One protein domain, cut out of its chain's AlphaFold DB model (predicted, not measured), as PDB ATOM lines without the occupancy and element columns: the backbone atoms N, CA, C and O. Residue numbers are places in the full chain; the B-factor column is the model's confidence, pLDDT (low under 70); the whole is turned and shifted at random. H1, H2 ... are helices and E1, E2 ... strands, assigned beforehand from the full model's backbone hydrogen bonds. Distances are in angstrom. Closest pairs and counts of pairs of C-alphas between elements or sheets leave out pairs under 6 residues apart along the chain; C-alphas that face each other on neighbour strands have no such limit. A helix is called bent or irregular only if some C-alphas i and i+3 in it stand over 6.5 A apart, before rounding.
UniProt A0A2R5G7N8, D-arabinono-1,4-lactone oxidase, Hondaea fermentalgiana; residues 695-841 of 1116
ATOM      1  N   PRO A 695     246.980 252.113 172.936       40.88
ATOM      2  CA  PRO A 695     247.603 250.970 172.272       40.88
ATOM      3  C   PRO A 695     248.134 249.934 173.277       40.88
ATOM      4  O   PRO A 695     248.821 250.288 174.231       40.88
ATOM      5  N   ARG A 696     247.915 248.643 172.988       59.53
ATOM      6  CA  ARG A 696     248.539 247.489 173.667       59.53
ATOM      7  C   ARG A 696     248.310 247.398 175.184       59.53
ATOM      8  O   ARG A 696     249.239 247.082 175.919       59.53
ATOM      9  N   SER A 697     247.088 247.616 175.660       60.19
ATOM     10  CA  SER A 697     246.710 247.271 177.039       60.19
ATOM     11  C   SER A 697     246.149 245.848 177.153       60.19
ATOM     12  O   SER A 697     245.367 245.457 176.291       60.19
ATOM     13  N   VAL A 698     246.506 245.137 178.233       68.94
ATOM     14  CA  VAL A 698     245.897 243.883 178.721       68.94
ATOM     15  C   VAL A 698     245.032 244.189 179.950       68.94
ATOM     16  O   VAL A 698     245.561 244.553 180.996       68.94
ATOM     17  N   SER A 699     243.722 244.002 179.864       72.81
ATOM     18  CA  SER A 699     242.749 244.219 180.937       72.81
ATOM     19  C   SER A 699     242.240 242.884 181.480       72.81
ATOM     20  O   SER A 699     241.677 242.083 180.737       72.81
ATOM     21  N   ILE A 700     242.379 242.655 182.788       81.06
ATOM     22  CA  ILE A 700     241.865 241.455 183.466       81.06
ATOM     23  C   ILE A 700     240.992 241.870 184.642       81.06
ATOM     24  O   ILE A 700     241.449 242.601 185.517       81.06
ATOM     25  N   SER A 701     239.752 241.379 184.689       84.31
ATOM     26  CA  SER A 701     238.887 241.528 185.863       84.31
ATOM     27  C   SER A 701     238.973 240.338 186.813       84.31
ATOM     28  O   SER A 701     239.022 239.188 186.380       84.31
ATOM     29  N   TYR A 702     238.869 240.623 188.107       88.81
ATOM     30  CA  TYR A 702     238.761 239.649 189.190       88.81
ATOM     31  C   TYR A 702     237.562 240.002 190.080       88.81
ATOM     32  O   TYR A 702     237.339 241.178 190.372       88.81
ATOM     33  N   LEU A 703     236.781 239.005 190.499       89.62
ATOM     34  CA  LEU A 703     235.623 239.179 191.379       89.62
ATOM     35  C   LEU A 703     236.027 238.946 192.839       89.62
ATOM     36  O   LEU A 703     236.463 237.853 193.204       89.62
ATOM     37  N   PHE A 704     235.817 239.964 193.672       90.25
ATOM     38  CA  PHE A 704     235.986 239.917 195.125       90.25
ATOM     39  C   PHE A 704     234.651 240.205 195.823       90.25
ATOM     40  O   PHE A 704     233.931 241.088 195.361       90.25
ATOM     41  N   PRO A 705     234.315 239.544 196.942       90.19
ATOM     42  CA  PRO A 705     233.247 240.007 197.827       90.19
ATOM     43  C   PRO A 705     233.510 241.448 198.300       90.19
ATOM     44  O   PRO A 705     234.670 241.834 198.496       90.19
ATOM     45  N   VAL A 706     232.462 242.263 198.470       88.50
ATOM     46  CA  VAL A 706     232.603 243.700 198.800       88.50
ATOM     47  C   VAL A 706     233.430 243.932 200.069       88.50
ATOM     48  O   VAL A 706     234.286 244.817 200.090       88.50
ATOM     49  N   GLU A 707     233.265 243.105 201.101       86.69
ATOM     50  CA  GLU A 707     233.990 243.209 202.372       86.69
ATOM     51  C   GLU A 707     235.496 242.894 202.260       86.69
ATOM     52  O   GLU A 707     236.267 243.163 203.183       86.69
ATOM     53  N   LYS A 708     235.942 242.360 201.116       89.69
ATOM     54  CA  LYS A 708     237.347 242.037 200.818       89.69
ATOM     55  C   LYS A 708     238.038 243.119 199.974       89.69
ATOM     56  O   LYS A 708     239.270 243.137 199.921       89.69
ATOM     57  N   LEU A 709     237.280 244.046 199.367       88.62
ATOM     58  CA  LEU A 709     237.765 245.077 198.432       88.62
ATOM     59  C   LEU A 709     239.008 245.821 198.941       88.62
ATOM     60  O   LEU A 709     240.016 245.897 198.242       88.62
ATOM     61  N   PHE A 710     238.951 246.346 200.167       83.75
ATOM     62  CA  PHE A 710     240.012 247.175 200.750       83.75
ATOM     63  C   PHE A 710     241.367 246.450 200.785       83.75
ATOM     64  O   PHE A 710     242.386 246.998 200.370       83.75
ATOM     65  N   ARG A 711     241.365 245.181 201.212       87.00
ATOM     66  CA  ARG A 711     242.567 244.339 201.287       87.00
ATOM     67  C   ARG A 711     243.057 243.920 199.895       87.00
ATOM     68  O   ARG A 711     244.257 243.740 199.709       87.00
ATOM     69  N   ALA A 712     242.166 243.813 198.906       89.62
ATOM     70  CA  ALA A 712     242.540 243.504 197.527       89.62
ATOM     71  C   ALA A 712     243.242 244.699 196.863       89.62
ATOM     72  O   ALA A 712     244.301 244.527 196.253       89.62
ATOM     73  N   LEU A 713     242.703 245.909 197.044       87.25
ATOM     74  CA  LEU A 713     243.312 247.147 196.557       87.25
ATOM     75  C   LEU A 713     244.653 247.438 197.245       87.25
ATOM     76  O   LEU A 713     245.595 247.837 196.565       87.25
ATOM     77  N   ASP A 714     244.793 247.181 198.550       85.25
ATOM     78  CA  ASP A 714     246.071 247.396 199.241       85.25
ATOM     79  C   ASP A 714     247.172 246.411 198.808       85.25
ATOM     80  O   ASP A 714     248.315 246.818 198.586       85.25
ATOM     81  N   VAL A 715     246.837 245.134 198.584       89.38
ATOM     82  CA  VAL A 715     247.772 244.152 197.999       89.38
ATOM     83  C   VAL A 715     248.239 244.590 196.607       89.38
ATOM     84  O   VAL A 715     249.437 244.537 196.315       89.38
ATOM     85  N   LEU A 716     247.313 245.057 195.767       87.88
ATOM     86  CA  LEU A 716     247.600 245.545 194.419       87.88
ATOM     87  C   LEU A 716     248.480 246.805 194.451       87.88
ATOM     88  O   LEU A 716     249.524 246.841 193.799       87.88
ATOM     89  N   ARG A 717     248.127 247.797 195.278       83.62
ATOM     90  CA  ARG A 717     248.914 249.018 195.520       83.62
ATOM     91  C   ARG A 717     250.325 248.697 196.015       83.62
ATOM     92  O   ARG A 717     251.293 249.283 195.536       83.62
ATOM     93  N   THR A 718     250.453 247.752 196.946       85.88
ATOM     94  CA  THR A 718     251.743 247.312 197.499       85.88
ATOM     95  C   THR A 718     252.604 246.637 196.433       85.88
ATOM     96  O   THR A 718     253.780 246.974 196.303       85.88
ATOM     97  N   LEU A 719     252.023 245.757 195.607       86.38
ATOM     98  CA  LEU A 719     252.734 245.149 194.481       86.38
ATOM     99  C   LEU A 719     253.186 246.198 193.454       86.38
ATOM    100  O   LEU A 719     254.350 246.175 193.058       86.38
ATOM    101  N   VAL A 720     252.312 247.128 193.046       82.75
ATOM    102  CA  VAL A 720     252.687 248.212 192.119       82.75
ATOM    103  C   VAL A 720     253.859 249.005 192.700       82.75
ATOM    104  O   VAL A 720     254.890 249.105 192.035       82.75
ATOM    105  N   ARG A 721     253.760 249.464 193.960       83.00
ATOM    106  CA  ARG A 721     254.825 250.196 194.679       83.00
ATOM    107  C   ARG A 721     256.154 249.428 194.708       83.00
ATOM    108  O   ARG A 721     257.195 250.002 194.393       83.00
ATOM    109  N   GLU A 722     256.141 248.130 195.008       84.88
ATOM    110  CA  GLU A 722     257.348 247.295 194.966       84.88
ATOM    111  C   GLU A 722     257.951 247.169 193.560       84.88
ATOM    112  O   GLU A 722     259.172 247.194 193.414       84.88
ATOM    113  N   LEU A 723     257.128 247.049 192.518       79.69
ATOM    114  CA  LEU A 723     257.599 246.944 191.135       79.69
ATOM    115  C   LEU A 723     258.240 248.249 190.634       79.69
ATOM    116  O   LEU A 723     259.205 248.185 189.866       79.69
ATOM    117  N   VAL A 724     257.793 249.413 191.131       74.94
ATOM    118  CA  VAL A 724     258.495 250.696 190.927       74.94
ATOM    119  C   VAL A 724     259.895 250.645 191.527       74.94
ATOM    120  O   VAL A 724     260.874 250.923 190.840       74.94
ATOM    121  N   ILE A 725     259.987 250.262 192.805       76.88
ATOM    122  CA  ILE A 725     261.233 250.263 193.587       76.88
ATOM    123  C   ILE A 725     262.247 249.271 193.005       76.88
ATOM    124  O   ILE A 725     263.439 249.561 192.942       76.88
ATOM    125  N   ARG A 726     261.773 248.121 192.511       78.44
ATOM    126  CA  ARG A 726     262.583 247.125 191.788       78.44
ATOM    127  C   ARG A 726     263.044 247.603 190.400       78.44
ATOM    128  O   ARG A 726     263.799 246.883 189.755       78.44
ATOM    129  N   ASN A 727     262.574 248.765 189.932       75.19
ATOM    130  CA  ASN A 727     262.740 249.279 188.570       75.19
ATOM    131  C   ASN A 727     262.410 248.208 187.511       75.19
ATOM    132  O   ASN A 727     263.137 248.015 186.537       75.19
ATOM    133  N   ALA A 728     261.305 247.485 187.732       67.62
ATOM    134  CA  ALA A 728     260.826 246.480 186.795       67.62
ATOM    135  C   ALA A 728     260.642 247.123 185.403       67.62
ATOM    136  O   ALA A 728     260.099 248.232 185.332       67.62
ATOM    137  N   PRO A 729     261.093 246.471 184.311       57.62
ATOM    138  CA  PRO A 729     261.081 247.082 182.980       57.62
ATOM    139  C   PRO A 729     259.661 247.347 182.468       57.62
ATOM    140  O   PRO A 729     259.469 248.234 181.641       57.62
ATOM    141  N   PHE A 730     258.681 246.612 183.002       62.25
ATOM    142  CA  PHE A 730     257.313 246.613 182.523       62.25
ATOM    143  C   PHE A 730     256.421 247.665 183.166       62.25
ATOM    144  O   PHE A 730     256.416 247.862 184.387       62.25
ATOM    145  N   SER A 731     255.597 248.306 182.336       53.75
ATOM    146  CA  SER A 731     254.692 249.348 182.808       53.75
ATOM    147  C   SER A 731     253.395 248.786 183.401       53.75
ATOM    148  O   SER A 731     252.341 248.742 182.771       53.75
ATOM    149  N   MET A 732     253.456 248.478 184.701       55.50
ATOM    150  CA  MET A 732     252.334 248.803 185.597       55.50
ATOM    151  C   MET A 732     252.376 250.285 186.043       55.50
ATOM    152  O   MET A 732     251.803 250.640 187.072       55.50
ATOM    153  N   ARG A 733     253.080 251.156 185.294       54.53
ATOM    154  CA  ARG A 733     253.123 252.610 185.534       54.53
ATOM    155  C   ARG A 733     251.960 253.344 184.879       54.53
ATOM    156  O   ARG A 733     251.421 254.270 185.461       54.53
ATOM    157  N   ASP A 734     251.506 252.844 183.737       59.31
ATOM    158  CA  ASP A 734     250.382 253.385 182.968       59.31
ATOM    159  C   ASP A 734     249.149 252.467 183.109       59.31
ATOM    160  O   ASP A 734     248.499 252.095 182.127       59.31
ATOM    161  N   ALA A 735     248.896 252.017 184.346       65.25
ATOM    162  CA  ALA A 735     247.982 250.926 184.676       65.25
ATOM    163  C   ALA A 735     246.823 251.380 185.583       65.25
ATOM    164  O   ALA A 735     246.877 251.168 186.800       65.25
ATOM    165  N   PRO A 736     245.770 252.011 185.025       72.44
ATOM    166  CA  PRO A 736     244.593 252.375 185.799       72.44
ATOM    167  C   PRO A 736     243.893 251.112 186.310       72.44
ATOM    168  O   PRO A 736     243.591 250.188 185.548       72.44
ATOM    169  N   VAL A 737     243.615 251.094 187.608       83.19
ATOM    170  CA  VAL A 737     242.810 250.060 188.255       83.19
ATOM    171  C   VAL A 737     241.386 250.583 188.308       83.19
ATOM    172  O   VAL A 737     241.117 251.577 188.983       83.19
ATOM    173  N   THR A 738     240.462 249.939 187.607       84.69
ATOM    174  CA  THR A 738     239.049 250.321 187.666       84.69
ATOM    175  C   THR A 738     238.260 249.280 188.444       84.69
ATOM    176  O   THR A 738     238.600 248.096 188.439       84.69
ATOM    177  N   PHE A 739     237.230 249.696 189.180       88.38
ATOM    178  CA  PHE A 739     236.400 248.749 189.917       88.38
ATOM    179  C   PHE A 739     234.916 249.114 189.924       88.38
ATOM    180  O   PHE A 739     234.518 250.275 190.072       88.38
ATOM    181  N   GLN A 740     234.093 248.083 189.726       87.19
ATOM    182  CA  GLN A 740     232.645 248.170 189.547       87.19
ATOM    183  C   GLN A 740     231.951 247.196 190.493       87.19
ATOM    184  O   GLN A 740     232.337 246.031 190.588       87.19
ATOM    185  N   PHE A 741     230.917 247.666 191.183       86.94
ATOM    186  CA  PHE A 741     230.112 246.846 192.084       86.94
ATOM    187  C   PHE A 741     229.108 246.027 191.268       86.94
ATOM    188  O   PHE A 741     228.373 246.591 190.462       86.94
ATOM    189  N   VAL A 742     229.088 244.711 191.478       87.75
ATOM    190  CA  VAL A 742     228.272 243.747 190.729       87.75
ATOM    191  C   VAL A 742     227.626 242.775 191.708       87.75
ATOM    192  O   VAL A 742     228.313 242.114 192.481       87.75
ATOM    193  N   ARG A 743     226.303 242.639 191.658       88.44
ATOM    194  CA  ARG A 743     225.572 241.618 192.412       88.44
ATOM    195  C   ARG A 743     225.625 240.281 191.679       88.44
ATOM    196  O   ARG A 743     225.217 240.200 190.520       88.44
ATOM    197  N   LEU A 744     226.089 239.231 192.343       88.75
ATOM    198  CA  LEU A 744     225.919 237.860 191.873       88.75
ATOM    199  C   LEU A 744     224.555 237.348 192.333       88.75
ATOM    200  O   LEU A 744     224.234 237.361 193.519       88.75
ATOM    201  N   GLU A 745     223.749 236.916 191.371       86.00
ATOM    202  CA  GLU A 745     222.416 236.340 191.569       86.00
ATOM    203  C   GLU A 745     222.438 234.872 191.123       86.00
ATOM    204  O   GLU A 745     223.266 234.501 190.295       86.00
ATOM    205  N   GLU A 746     221.504 234.037 191.577       82.81
ATOM    206  CA  GLU A 746     221.367 232.637 191.114       82.81
ATOM    207  C   GLU A 746     221.353 232.540 189.569       82.81
ATOM    208  O   GLU A 746     222.047 231.726 188.961       82.81
ATOM    209  N   ARG A 747     220.692 233.509 188.917       80.31
ATOM    210  CA  ARG A 747     220.627 233.704 187.453       80.31
ATOM    211  C   ARG A 747     221.970 234.004 186.757       80.31
ATOM    212  O   ARG A 747     221.989 234.104 185.530       80.31
ATOM    213  N   THR A 748     223.063 234.169 187.509       72.25
ATOM    214  CA  THR A 748     224.444 234.337 187.005       72.25
ATOM    215  C   THR A 748     225.291 233.068 187.095       72.25
ATOM    216  O   THR A 748     226.312 232.971 186.416       72.25
ATOM    217  N   GLN A 749     224.914 232.102 187.939       65.62
ATOM    218  CA  GLN A 749     225.867 231.116 188.460       65.62
ATOM    219  C   GLN A 749     226.247 229.994 187.481       65.62
ATOM    220  O   GLN A 749     227.171 229.241 187.765       65.62
ATOM    221  N   VAL A 750     225.593 229.865 186.323       62.25
ATOM    222  CA  VAL A 750     225.823 228.733 185.402       62.25
ATOM    223  C   VAL A 750     227.233 228.727 184.795       62.25
ATOM    224  O   VAL A 750     227.814 227.653 184.650       62.25
ATOM    225  N   LEU A 751     227.812 229.902 184.512       63.09
ATOM    226  CA  LEU A 751     229.183 230.044 183.992       63.09
ATOM    227  C   LEU A 751     230.120 230.852 184.905       63.09
ATOM    228  O   LEU A 751     231.223 231.225 184.505       63.09
ATOM    229  N   LEU A 752     229.711 231.067 186.156       69.44
ATOM    230  CA  LEU A 752     230.618 231.450 187.233       69.44
ATOM    231  C   LEU A 752     231.069 230.191 187.993       69.44
ATOM    232  O   LEU A 752     230.318 229.216 188.062       69.44
ATOM    233  N   PRO A 753     232.273 230.182 188.587       66.81
ATOM    234  CA  PRO A 753     232.717 229.077 189.431       66.81
ATOM    235  C   PRO A 753     231.701 228.781 190.538       66.81
ATOM    236  O   PRO A 753     231.294 229.678 191.271       66.81
ATOM    237  N   HIS A 754     231.324 227.508 190.674       58.69
ATOM    238  CA  HIS A 754     230.209 227.022 191.506       58.69
ATOM    239  C   HIS A 754     230.218 227.450 192.985       58.69
ATOM    240  O   HIS A 754     229.197 227.351 193.664       58.69
ATOM    241  N   ASN A 755     231.378 227.891 193.480       65.62
ATOM    242  CA  ASN A 755     231.609 228.315 194.857       65.62
ATOM    243  C   ASN A 755     231.528 229.846 195.024       65.62
ATOM    244  O   ASN A 755     231.879 230.352 196.086       65.62
ATOM    245  N   ALA A 756     231.119 230.594 193.993       77.75
ATOM    246  CA  ALA A 756     230.809 232.015 194.094       77.75
ATOM    247  C   ALA A 756     229.406 232.186 194.714       77.75
ATOM    248  O   ALA A 756     228.414 231.900 194.033       77.75
ATOM    249  N   PRO A 757     229.285 232.602 195.993       85.19
ATOM    250  CA  PRO A 757     227.982 232.767 196.627       85.19
ATOM    251  C   PRO A 757     227.152 233.860 195.943       85.19
ATOM    252  O   PRO A 757     227.685 234.808 195.366       85.19
ATOM    253  N   VAL A 758     225.830 233.750 196.063       88.75
ATOM    254  CA  VAL A 758     224.908 234.858 195.783       88.75
ATOM    255  C   VAL A 758     225.195 235.979 196.787       88.75
ATOM    256  O   VAL A 758     225.239 235.732 197.990       88.75
ATOM    257  N   GLY A 759     225.407 237.204 196.308       89.50
ATOM    258  CA  GLY A 759     225.852 238.318 197.148       89.50
ATOM    259  C   GLY A 759     226.325 239.526 196.344       89.50
ATOM    260  O   GLY A 759     226.259 239.533 195.115       89.50
ATOM    261  N   ASP A 760     226.807 240.559 197.031       89.88
ATOM    262  CA  ASP A 760     227.359 241.758 196.398       89.88
ATOM    263  C   ASP A 760     228.893 241.657 196.300       89.88
ATOM    264  O   ASP A 760     229.591 241.420 197.287       89.88
ATOM    265  N   PHE A 761     229.411 241.823 195.084       91.31
ATOM    266  CA  PHE A 761     230.822 241.691 194.720       91.31
ATOM    267  C   PHE A 761     231.347 242.985 194.087       91.31
ATOM    268  O   PHE A 761     230.597 243.896 193.730       91.31
ATOM    269  N   VAL A 762     232.659 243.042 193.897       89.00
ATOM    270  CA  VAL A 762     233.358 244.044 193.101       89.00
ATOM    271  C   VAL A 762     234.173 243.335 192.025       89.00
ATOM    272  O   VAL A 762     235.012 242.488 192.329       89.00
ATOM    273  N   SER A 763     233.937 243.700 190.766       90.12
ATOM    274  CA  SER A 763     234.815 243.365 189.644       90.12
ATOM    275  C   SER A 763     235.935 244.401 189.605       90.12
ATOM    276  O   SER A 763     235.693 245.547 189.226       90.12
ATOM    277  N   ILE A 764     237.141 244.014 190.024       89.88
ATOM    278  CA  ILE A 764     238.355 244.840 189.941       89.88
ATOM    279  C   ILE A 764     239.041 244.526 188.610       89.88
ATOM    280  O   ILE A 764     239.583 243.431 188.454       89.88
ATOM    281  N   GLN A 765     239.018 245.465 187.663       88.12
ATOM    282  CA  GLN A 765     239.774 245.400 186.413       88.12
ATOM    283  C   GLN A 765     241.167 246.006 186.615       88.12
ATOM    284  O   GLN A 765     241.315 247.184 186.939       88.12
ATOM    285  N   VAL A 766     242.199 245.204 186.370       85.44
ATOM    286  CA  VAL A 766     243.594 245.648 186.305       85.44
ATOM    287  C   VAL A 766     243.994 245.721 184.838       85.44
ATOM    288  O   VAL A 766     243.991 244.700 184.147       85.44
ATOM    289  N   ARG A 767     244.322 246.923 184.354       80.88
ATOM    290  CA  ARG A 767     244.801 247.153 182.986       80.88
ATOM    291  C   ARG A 767     246.315 247.336 182.983       80.88
ATOM    292  O   ARG A 767     246.800 248.340 183.478       80.88
ATOM    293  N   VAL A 768     247.064 246.390 182.422       77.81
ATOM    294  CA  VAL A 768     248.528 246.446 182.286       77.81
ATOM    295  C   VAL A 768     248.893 246.839 180.858       77.81
ATOM    296  O   VAL A 768     248.465 246.179 179.917       77.81
ATOM    297  N   THR A 769     249.712 247.874 180.682       73.25
ATOM    298  CA  THR A 769     250.100 248.383 179.356       73.25
ATOM    299  C   THR A 769     251.581 248.075 179.094       73.25
ATOM    300  O   THR A 769     252.429 248.885 179.465       73.25
ATOM    301  N   PRO A 770     251.947 246.914 178.507       67.44
ATOM    302  CA  PRO A 770     253.332 246.615 178.137       67.44
ATOM    303  C   PRO A 770     253.985 247.736 177.311       67.44
ATOM    304  O   PRO A 770     253.501 248.130 176.247       67.44
ATOM    305  N   GLY A 771     255.123 248.224 177.799       69.19
ATOM    306  CA  GLY A 771     255.910 249.281 177.180       69.19
ATOM    307  C   GLY A 771     256.603 248.833 175.892       69.19
ATOM    308  O   GLY A 771     256.750 247.643 175.597       69.19
ATOM    309  N   LYS A 772     257.080 249.801 175.096       67.25
ATOM    310  CA  LYS A 772     257.825 249.533 173.853       67.25
ATOM    311  C   LYS A 772     259.192 248.910 174.179       67.25
ATOM    312  O   LYS A 772     260.163 249.628 174.393       67.25
ATOM    313  N   GLY A 773     259.237 247.579 174.211       69.88
ATOM    314  CA  GLY A 773     260.406 246.774 174.586       69.88
ATOM    315  C   GLY A 773     260.092 245.644 175.574       69.88
ATOM    316  O   GLY A 773     260.925 244.758 175.755       69.88
ATOM    317  N   ASP A 774     258.901 245.629 176.182       66.00
ATOM    318  CA  ASP A 774     258.500 244.557 177.094       66.00
ATOM    319  C   ASP A 774     258.345 243.213 176.382       66.00
ATOM    320  O   ASP A 774     257.677 243.090 175.352       66.00
ATOM    321  N   THR A 775     258.895 242.163 176.993       71.44
ATOM    322  CA  THR A 775     258.586 240.790 176.582       71.44
ATOM    323  C   THR A 775     257.186 240.403 177.056       71.44
ATOM    324  O   THR A 775     256.748 240.785 178.143       71.44
ATOM    325  N   ALA A 776     256.500 239.542 176.301       66.38
ATOM    326  CA  ALA A 776     255.175 239.039 176.676       66.38
ATOM    327  C   ALA A 776     255.147 238.222 177.991       66.38
ATOM    328  O   ALA A 776     254.077 237.839 178.448       66.38
ATOM    329  N   HIS A 777     256.306 237.937 178.597       73.06
ATOM    330  CA  HIS A 777     256.423 237.245 179.884       73.06
ATOM    331  C   HIS A 777     256.386 238.226 181.070       73.06
ATOM    332  O   HIS A 777     256.005 237.845 182.173       73.06
ATOM    333  N   ALA A 778     256.754 239.492 180.852       70.56
ATOM    334  CA  ALA A 778     256.933 240.484 181.908       70.56
ATOM    335  C   ALA A 778     255.606 240.854 182.598       70.56
ATOM    336  O   ALA A 778     255.473 240.732 183.816       70.56
ATOM    337  N   TRP A 779     254.583 241.197 181.808       74.19
ATOM    338  CA  TRP A 779     253.235 241.474 182.316       74.19
ATOM    339  C   TRP A 779     252.553 240.216 182.888       74.19
ATOM    340  O   TRP A 779     251.850 240.301 183.893       74.19
ATOM    341  N   ARG A 780     252.816 239.027 182.319       79.50
ATOM    342  CA  ARG A 780     252.324 237.743 182.855       79.50
ATOM    343  C   ARG A 780     252.887 237.457 184.247       79.50
ATOM    344  O   ARG A 780     252.139 237.043 185.126       79.50
ATOM    345  N   TYR A 781     254.181 237.710 184.457       80.00
ATOM    346  CA  TYR A 781     254.822 237.571 185.765       80.00
ATOM    347  C   TYR A 781     254.234 238.560 186.784       80.00
ATOM    348  O   TYR A 781     253.956 238.170 187.915       80.00
ATOM    349  N   ALA A 782     253.979 239.810 186.381       79.50
ATOM    350  CA  ALA A 782     253.335 240.816 187.230       79.50
ATOM    351  C   ALA A 782     251.976 240.340 187.770       79.50
ATOM    352  O   ALA A 782     251.697 240.450 188.963       79.50
ATOM    353  N   LEU A 783     251.157 239.765 186.888       82.62
ATOM    354  CA  LEU A 783     249.830 239.249 187.219       82.62
ATOM    355  C   LEU A 783     249.902 237.939 188.006       82.62
ATOM    356  O   LEU A 783     249.098 237.740 188.905       82.62
ATOM    357  N   ALA A 784     250.891 237.080 187.752       83.75
ATOM    358  CA  ALA A 784     251.128 235.897 188.578       83.75
ATOM    359  C   ALA A 784     251.570 236.268 190.011       83.75
ATOM    360  O   ALA A 784     251.097 235.656 190.967       83.75
ATOM    361  N   GLU A 785     252.419 237.294 190.188       86.44
ATOM    362  CA  GLU A 785     252.776 237.817 191.520       86.44
ATOM    363  C   GLU A 785     251.555 238.476 192.202       86.44
ATOM    364  O   GLU A 785     251.401 238.356 193.417       86.44
ATOM    365  N   LEU A 786     250.641 239.095 191.441       87.00
ATOM    366  CA  LEU A 786     249.369 239.634 191.944       87.00
ATOM    367  C   LEU A 786     248.393 238.533 192.388       87.00
ATOM    368  O   LEU A 786     247.926 238.558 193.525       87.00
ATOM    369  N   GLU A 787     248.127 237.550 191.524       86.12
ATOM    370  CA  GLU A 787     247.293 236.375 191.805       86.12
ATOM    371  C   GLU A 787     247.795 235.640 193.052       86.12
ATOM    372  O   GLU A 787     247.014 235.368 193.963       86.12
ATOM    373  N   GLN A 788     249.106 235.395 193.140       86.69
ATOM    374  CA  GLN A 788     249.724 234.746 194.295       86.69
ATOM    375  C   GLN A 788     249.563 235.576 195.577       86.69
ATOM    376  O   GLN A 788     249.201 235.031 196.620       86.69
ATOM    377  N   ARG A 789     249.808 236.894 195.532       90.81
ATOM    378  CA  ARG A 789     249.653 237.762 196.712       90.81
ATOM    379  C   ARG A 789     248.201 237.868 197.167       90.81
ATOM    380  O   ARG A 789     247.958 237.873 198.371       90.81
ATOM    381  N   TRP A 790     247.241 237.911 196.245       91.25
ATOM    382  CA  TRP A 790     245.824 237.863 196.597       91.25
ATOM    383  C   TRP A 790     245.430 236.505 197.187       91.25
ATOM    384  O   TRP A 790     244.774 236.492 198.219       91.25
ATOM    385  N   GLN A 791     245.886 235.376 196.637       85.56
ATOM    386  CA  GLN A 791     245.648 234.051 197.237       85.56
ATOM    387  C   GLN A 791     246.227 233.938 198.660       85.56
ATOM    388  O   GLN A 791     245.577 233.394 199.547       85.56
ATOM    389  N   LEU A 792     247.414 234.506 198.909       88.62
ATOM    390  CA  LEU A 792     248.023 234.568 200.245       88.62
ATOM    391  C   LEU A 792     247.290 235.532 201.197       88.62
ATOM    392  O   LEU A 792     247.251 235.299 202.404       88.62
ATOM    393  N   ALA A 793     246.701 236.611 200.676       87.44
ATOM    394  CA  ALA A 793     245.877 237.535 201.452       87.44
ATOM    395  C   ALA A 793     244.451 237.009 201.703       87.44
ATOM    396  O   ALA A 793     243.810 237.439 202.661       87.44
ATOM    397  N   PHE A 794     243.963 236.088 200.875       88.44
ATOM    398  CA  PHE A 794     242.594 235.577 200.892       88.44
ATOM    399  C   PHE A 794     242.551 234.040 200.793       88.44
ATOM    400  O   PHE A 794     241.959 233.501 199.859       88.44
ATOM    401  N   PRO A 795     243.150 233.297 201.743       85.25
ATOM    402  CA  PRO A 795     243.093 231.831 201.735       85.25
ATOM    403  C   PRO A 795     241.659 231.294 201.905       85.25
ATOM    404  O   PRO A 795     241.372 230.157 201.532       85.25
ATOM    405  N   ASP A 796     240.767 232.117 202.463       81.44
ATOM    406  CA  ASP A 796     239.346 231.870 202.705       81.44
ATOM    407  C   ASP A 796     238.437 232.228 201.515       81.44
ATOM    408  O   ASP A 796     237.300 231.762 201.459       81.44
ATOM    409  N   VAL A 797     238.915 233.026 200.552       75.25
ATOM    410  CA  VAL A 797     238.122 233.463 199.393       75.25
ATOM    411  C   VAL A 797     238.783 232.992 198.112       75.25
ATOM    412  O   VAL A 797     239.887 233.403 197.764       75.25
ATOM    413  N   ALA A 798     238.071 232.170 197.347       70.56
ATOM    414  CA  ALA A 798     238.485 231.861 195.991       70.56
ATOM    415  C   ALA A 798     238.420 233.142 195.138       70.56
ATOM    416  O   ALA A 798     237.348 233.602 194.758       70.56
ATOM    417  N   VAL A 799     239.586 233.735 194.872       72.25
ATOM    418  CA  VAL A 799     239.736 234.905 194.001       72.25
ATOM    419  C   VAL A 799     239.397 234.478 192.580       72.25
ATOM    420  O   VAL A 799     240.180 233.790 191.924       72.25
ATOM    421  N   PHE A 800     238.202 234.837 192.119       74.75
ATOM    422  CA  PHE A 800     237.706 234.365 190.836       74.75
ATOM    423  C   PHE A 800     238.163 235.299 189.711       74.75
ATOM    424  O   PHE A 800     237.755 236.465 189.704       74.75
ATOM    425  N   PRO A 801     238.949 234.833 188.725       72.56
ATOM    426  CA  PRO A 801     239.068 235.558 187.466       72.56
ATOM    427  C   PRO A 801     237.667 235.740 186.864       72.56
ATOM    428  O   PRO A 801     236.947 234.759 186.685       72.56
ATOM    429  N   ASN A 802     237.270 236.981 186.557       63.03
ATOM    430  CA  ASN A 802     236.009 237.261 185.871       63.03
ATOM    431  C   ASN A 802     236.092 236.626 184.473       63.03
ATOM    432  O   ASN A 802     236.861 237.099 183.625       63.03
ATOM    433  N   PRO A 803     235.335 235.549 184.207       56.97
ATOM    434  CA  PRO A 803     235.619 234.700 183.063       56.97
ATOM    435  C   PRO A 803     235.333 235.439 181.743       56.97
ATOM    436  O   PRO A 803     236.011 235.187 180.753       56.97
ATOM    437  N   GLY A 804     234.463 236.458 181.754       52.50
ATOM    438  CA  GLY A 804     234.217 237.357 180.622       52.50
ATOM    439  C   GLY A 804     235.412 238.213 180.166       52.50
ATOM    440  O   GLY A 804     235.345 238.812 179.096       52.50
ATOM    441  N   GLN A 805     236.502 238.285 180.945       56.53
ATOM    442  CA  GLN A 805     237.704 239.070 180.605       56.53
ATOM    443  C   GLN A 805     239.025 238.271 180.646       56.53
ATOM    444  O   GLN A 805     240.028 238.742 180.123       56.53
ATOM    445  N   VAL A 806     239.064 237.065 181.231       46.78
ATOM    446  CA  VAL A 806     240.340 236.358 181.522       46.78
ATOM    447  C   VAL A 806     240.762 235.335 180.454       46.78
ATOM    448  O   VAL A 806     241.912 234.892 180.425       46.78
ATOM    449  N   PHE A 807     239.875 234.961 179.527       41.53
ATOM    450  CA  PHE A 807     240.088 233.822 178.613       41.53
ATOM    451  C   PHE A 807     241.294 233.945 177.657       41.53
ATOM    452  O   PHE A 807     241.690 232.955 177.046       41.53
ATOM    453  N   GLY A 808     241.947 235.110 177.584       32.75
ATOM    454  CA  GLY A 808     243.207 235.297 176.858       32.75
ATOM    455  C   GLY A 808     244.450 234.679 177.516       32.75
ATOM    456  O   GLY A 808     245.471 234.570 176.846       32.75
ATOM    457  N   LEU A 809     244.419 234.275 178.797       33.75
ATOM    458  CA  LEU A 809     245.630 233.813 179.505       33.75
ATOM    459  C   LEU A 809     245.812 232.288 179.523       33.75
ATOM    460  O   LEU A 809     246.938 231.800 179.389       33.75
ATOM    461  N   HIS A 810     244.734 231.520 179.697       31.11
ATOM    462  CA  HIS A 810     244.847 230.079 179.967       31.11
ATOM    463  C   HIS A 810     245.355 229.256 178.774       31.11
ATOM    464  O   HIS A 810     246.093 228.294 178.985       31.11
ATOM    465  N   VAL A 811     245.035 229.663 177.539       30.80
ATOM    466  CA  VAL A 811     245.520 229.002 176.310       30.80
ATOM    467  C   VAL A 811     247.054 229.017 176.242       30.80
ATOM    468  O   VAL A 811     247.663 228.028 175.843       30.80
ATOM    469  N   PHE A 812     247.693 230.091 176.718       35.06
ATOM    470  CA  PHE A 812     249.152 230.202 176.719       35.06
ATOM    471  C   PHE A 812     249.827 229.467 177.877       35.06
ATOM    472  O   PHE A 812     250.886 228.888 177.650       35.06
ATOM    473  N   ARG A 813     249.242 229.430 179.091       34.00
ATOM    474  CA  ARG A 813     249.846 228.686 180.221       34.00
ATOM    475  C   ARG A 813     250.048 227.203 179.873       34.00
ATOM    476  O   ARG A 813     251.111 226.672 180.155       34.00
ATOM    477  N   ALA A 814     249.088 226.559 179.203       30.19
ATOM    478  CA  ALA A 814     249.196 225.140 178.840       30.19
ATOM    479  C   ALA A 814     250.322 224.838 177.829       30.19
ATOM    480  O   ALA A 814     250.985 223.813 177.949       30.19
ATOM    481  N   ALA A 815     250.564 225.727 176.859       33.31
ATOM    482  CA  ALA A 815     251.629 225.563 175.863       33.31
ATOM    483  C   ALA A 815     253.022 225.981 176.377       33.31
ATOM    484  O   ALA A 815     254.034 225.531 175.846       33.31
ATOM    485  N   ASN A 816     253.079 226.841 177.398       37.25
ATOM    486  CA  ASN A 816     254.329 227.351 177.959       37.25
ATOM    487  C   ASN A 816     254.778 226.666 179.259       37.25
ATOM    488  O   ASN A 816     255.927 226.878 179.626       37.25
ATOM    489  N   ALA A 817     253.934 225.909 179.973       39.25
ATOM    490  CA  ALA A 817     254.181 225.501 181.366       39.25
ATOM    491  C   ALA A 817     255.585 224.917 181.619       39.25
ATOM    492  O   ALA A 817     256.317 225.452 182.449       39.25
ATOM    493  N   THR A 818     256.001 223.902 180.857       44.41
ATOM    494  CA  THR A 818     257.339 223.283 180.954       44.41
ATOM    495  C   THR A 818     258.468 224.283 180.687       44.41
ATOM    496  O   THR A 818     259.457 224.343 181.419       44.41
ATOM    497  N   ARG A 819     258.302 225.146 179.677       43.06
ATOM    498  CA  ARG A 819     259.273 226.187 179.313       43.06
ATOM    499  C   ARG A 819     259.358 227.302 180.358       43.06
ATOM    500  O   ARG A 819     260.456 227.761 180.663       43.06
ATOM    501  N   GLU A 820     258.227 227.735 180.914       45.31
ATOM    502  CA  GLU A 820     258.153 228.724 181.995       45.31
ATOM    503  C   GLU A 820     258.702 228.147 183.309       45.31
ATOM    504  O   GLU A 820     259.409 228.855 184.025       45.31
ATOM    505  N   GLU A 821     258.493 226.859 183.595       46.97
ATOM    506  CA  GLU A 821     259.055 226.180 184.766       46.97
ATOM    507  C   GLU A 821     260.584 226.044 184.684       46.97
ATOM    508  O   GLU A 821     261.279 226.417 185.635       46.97
ATOM    509  N   ALA A 822     261.133 225.651 183.529       48.19
ATOM    510  CA  ALA A 822     262.578 225.654 183.284       48.19
ATOM    511  C   ALA A 822     263.191 227.066 183.419       48.19
ATOM    512  O   ALA A 822     264.249 227.252 184.038       48.19
ATOM    513  N   LEU A 823     262.511 228.095 182.899       46.06
ATOM    514  CA  LEU A 823     262.965 229.488 182.981       46.06
ATOM    515  C   LEU A 823     262.886 230.030 184.420       46.06
ATOM    516  O   LEU A 823     263.802 230.718 184.878       46.06
ATOM    517  N   MET A 824     261.855 229.642 185.175       46.47
ATOM    518  CA  MET A 824     261.704 229.946 186.600       46.47
ATOM    519  C   MET A 824     262.722 229.191 187.462       46.47
ATOM    520  O   MET A 824     263.257 229.774 188.403       46.47
ATOM    521  N   ALA A 825     263.071 227.945 187.137       53.78
ATOM    522  CA  ALA A 825     264.165 227.217 187.781       53.78
ATOM    523  C   ALA A 825     265.515 227.925 187.560       53.78
ATOM    524  O   ALA A 825     266.270 228.132 188.517       53.78
ATOM    525  N   ARG A 826     265.787 228.393 186.331       50.84
ATOM    526  CA  ARG A 826     266.975 229.200 186.002       50.84
ATOM    527  C   ARG A 826     266.991 230.532 186.762       50.84
ATOM    528  O   ARG A 826     268.009 230.868 187.365       50.84
ATOM    529  N   TYR A 827     265.870 231.252 186.821       47.06
ATOM    530  CA  TYR A 827     265.754 232.509 187.572       47.06
ATOM    531  C   TYR A 827     265.915 232.312 189.090       47.06
ATOM    532  O   TYR A 827     266.671 233.042 189.733       47.06
ATOM    533  N   ARG A 828     265.299 231.267 189.667       63.91
ATOM    534  CA  ARG A 828     265.499 230.854 191.071       63.91
ATOM    535  C   ARG A 828     266.980 230.553 191.356       63.91
ATOM    536  O   ARG A 828     267.479 230.955 192.406       63.91
ATOM    537  N   ARG A 829     267.698 229.900 190.429       55.06
ATOM    538  CA  ARG A 829     269.143 229.615 190.546       55.06
ATOM    539  C   ARG A 829     269.981 230.903 190.524       55.06
ATOM    540  O   ARG A 829     270.783 231.101 191.431       55.06
ATOM    541  N   ILE A 830     269.735 231.809 189.572       54.88
ATOM    542  CA  ILE A 830     270.408 233.123 189.482       54.88
ATOM    543  C   ILE A 830     270.174 233.953 190.754       54.88
ATOM    544  O   ILE A 830     271.116 234.523 191.305       54.88
ATOM    545  N   ARG A 831     268.939 233.975 191.272       55.06
ATOM    546  CA  ARG A 831     268.609 234.671 192.521       55.06
ATOM    547  C   ARG A 831     269.402 234.126 193.712       55.06
ATOM    548  O   ARG A 831     269.972 234.926 194.446       55.06
ATOM    549  N   ARG A 832     269.501 232.799 193.880       64.25
ATOM    550  CA  ARG A 832     270.317 232.187 194.952       64.25
ATOM    551  C   ARG A 832     271.785 232.620 194.876       64.25
ATOM    552  O   ARG A 832     272.356 232.951 195.908       64.25
ATOM    553  N   VAL A 833     272.372 232.667 193.676       59.25
ATOM    554  CA  VAL A 833     273.761 233.127 193.474       59.25
ATOM    555  C   VAL A 833     273.920 234.597 193.872       59.25
ATOM    556  O   VAL A 833     274.801 234.923 194.663       59.25
ATOM    557  N   ARG A 834     273.038 235.486 193.398       63.72
ATOM    558  CA  ARG A 834     273.067 236.917 193.751       63.72
ATOM    559  C   ARG A 834     272.902 237.147 195.256       63.72
ATOM    560  O   ARG A 834     273.629 237.948 195.841       63.72
ATOM    561  N   ASP A 835     271.947 236.460 195.873       65.56
ATOM    562  CA  ASP A 835     271.627 236.628 197.290       65.56
ATOM    563  C   ASP A 835     272.775 236.060 198.171       65.56
ATOM    564  O   ASP A 835     273.105 236.647 199.202       65.56
ATOM    565  N   ALA A 836     273.492 235.023 197.708       63.34
ATOM    566  CA  ALA A 836     274.740 234.547 198.318       63.34
ATOM    567  C   ALA A 836     275.920 235.531 198.152       63.34
ATOM    568  O   ALA A 836     276.654 235.762 199.111       63.34
ATOM    569  N   PHE A 837     276.082 236.169 196.986       68.44
ATOM    570  CA  PHE A 837     277.096 237.216 196.780       68.44
ATOM    571  C   PHE A 837     276.919 238.398 197.747       68.44
ATOM    572  O   PHE A 837     277.903 238.901 198.289       68.44
ATOM    573  N   GLN A 838     275.676 238.816 198.015       66.25
ATOM    574  CA  GLN A 838     275.395 239.858 199.013       66.25
ATOM    575  C   GLN A 838     275.761 239.405 200.434       66.25
ATOM    576  O   GLN A 838     276.343 240.184 201.189       66.25
ATOM    577  N   LEU A 839     275.494 238.142 200.791       69.62
ATOM    578  CA  LEU A 839     275.884 237.578 202.087       69.62
ATOM    579  C   LEU A 839     277.414 237.546 202.265       69.62
ATOM    580  O   LEU A 839     277.920 237.974 203.303       69.62
ATOM    581  N   ILE A 840     278.151 237.106 201.236       73.62
ATOM    582  CA  ILE A 840     279.625 237.091 201.219       73.62
ATOM    583  C   ILE A 840     280.174 238.513 201.364       73.62
ATOM    584  O   ILE A 840     281.018 238.756 202.230       73.62
ATOM    585  N   LYS A 841     279.654 239.472 200.582       76.50
ATOM    586  CA  LYS A 841     280.029 240.888 200.684       76.50
ATOM    587  C   LYS A 841     279.830 241.417 202.104       76.50
ATOM    588  O   LYS A 841     280.742 242.025 202.657       76.50
TER     589      LYS A 841
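What this domain is: This is residues 695 to 841 of the 1116 residues of the protein "D-arabinono-1,4-lactone oxidase" of Hondaea fermentalgiana (UniProt A0A2R5G7N8). A small, strongly twisted three-stranded sheet has two helices, H1 and H2, packed on one face as a second layer, and residues 821 to 841 of the bent helix H3 stick out as a long arm. The other arm, H3a, lies beside edge strand E1. The printed part has 147 residues, mixed in class, with E1, H1, E2, E3, H2 and H3 along the chain; the sheet, order E1 - E3 - E2, is antiparallel. It is only just compact, close to loose, with a radius of gyration of the C-alphas of 17.2 A, spanning 58 by 32 by 32 A.

How they stand to each other: E1, residues 698 to 705, is antiparallel to E3, residues 759 to 768, with N 702 and O 764 within hydrogen-bond range at 2.9 A. E3 forms a hairpin with E2, residues 737 to 744, with N 740 and O 763 at 3.0 A. E1, H1, residues 706 to 725, and E2 form a split strand-helix-strand unit, two strands running the same way with E3 between them, with a right-handed crossover. H1, irregular with C-alphas 707 and 710 7.4 A apart, is on the sheet at a height of 8.9 A; its closest C-alphas to E3 are Val 706 and Phe 761, 4.9 A. H2, residues 778 to 793, touches H1 residues 711 to 719 at a steep tilt of 44 degrees, opposite ways; Ala 712 and Trp 790 have the closest C-alphas, 6.6 A. H3, residues 803 to 841, assigned as one helix by its hydrogen bonds, is bent, C-alphas 815 and 818 being 8.0 A apart; H3a, residues 803 to 815, and H3b, residues 818 to 841, are about perpendicular at 83 degrees. H3a, irregular with C-alphas 805 and 808 7.7 A apart, is at the sheet's level, its closest C-alpha pair with E1 being Gln 805 and Ile 700, 5.6 A. H3b is apart from H1 and H2. Every O i to N i+4 pair is within hydrogen-bond range in H2 and H3b, 14 of 16 in H1 and 2 of 9 in H3a, which has 4 of 10 O i to N i+3 pairs.

Where its parts are: E1 begins at C-alpha 698 (245.897, 243.883, 178.721). H1 is 29.8 A long, E3 28.3 A and H3b 34.8 A, ending at C-alpha 841 (280.029, 240.888, 200.684).

The domain as a whole: The C-alphas farthest apart, of Arg 747 and Lys 841, are 61.3 A apart. The printed part has no cut; the links H1 to E2 and E2 to E3 are long. Its mean pLDDT is 71.0, with residues 802 to 839 among those under 70.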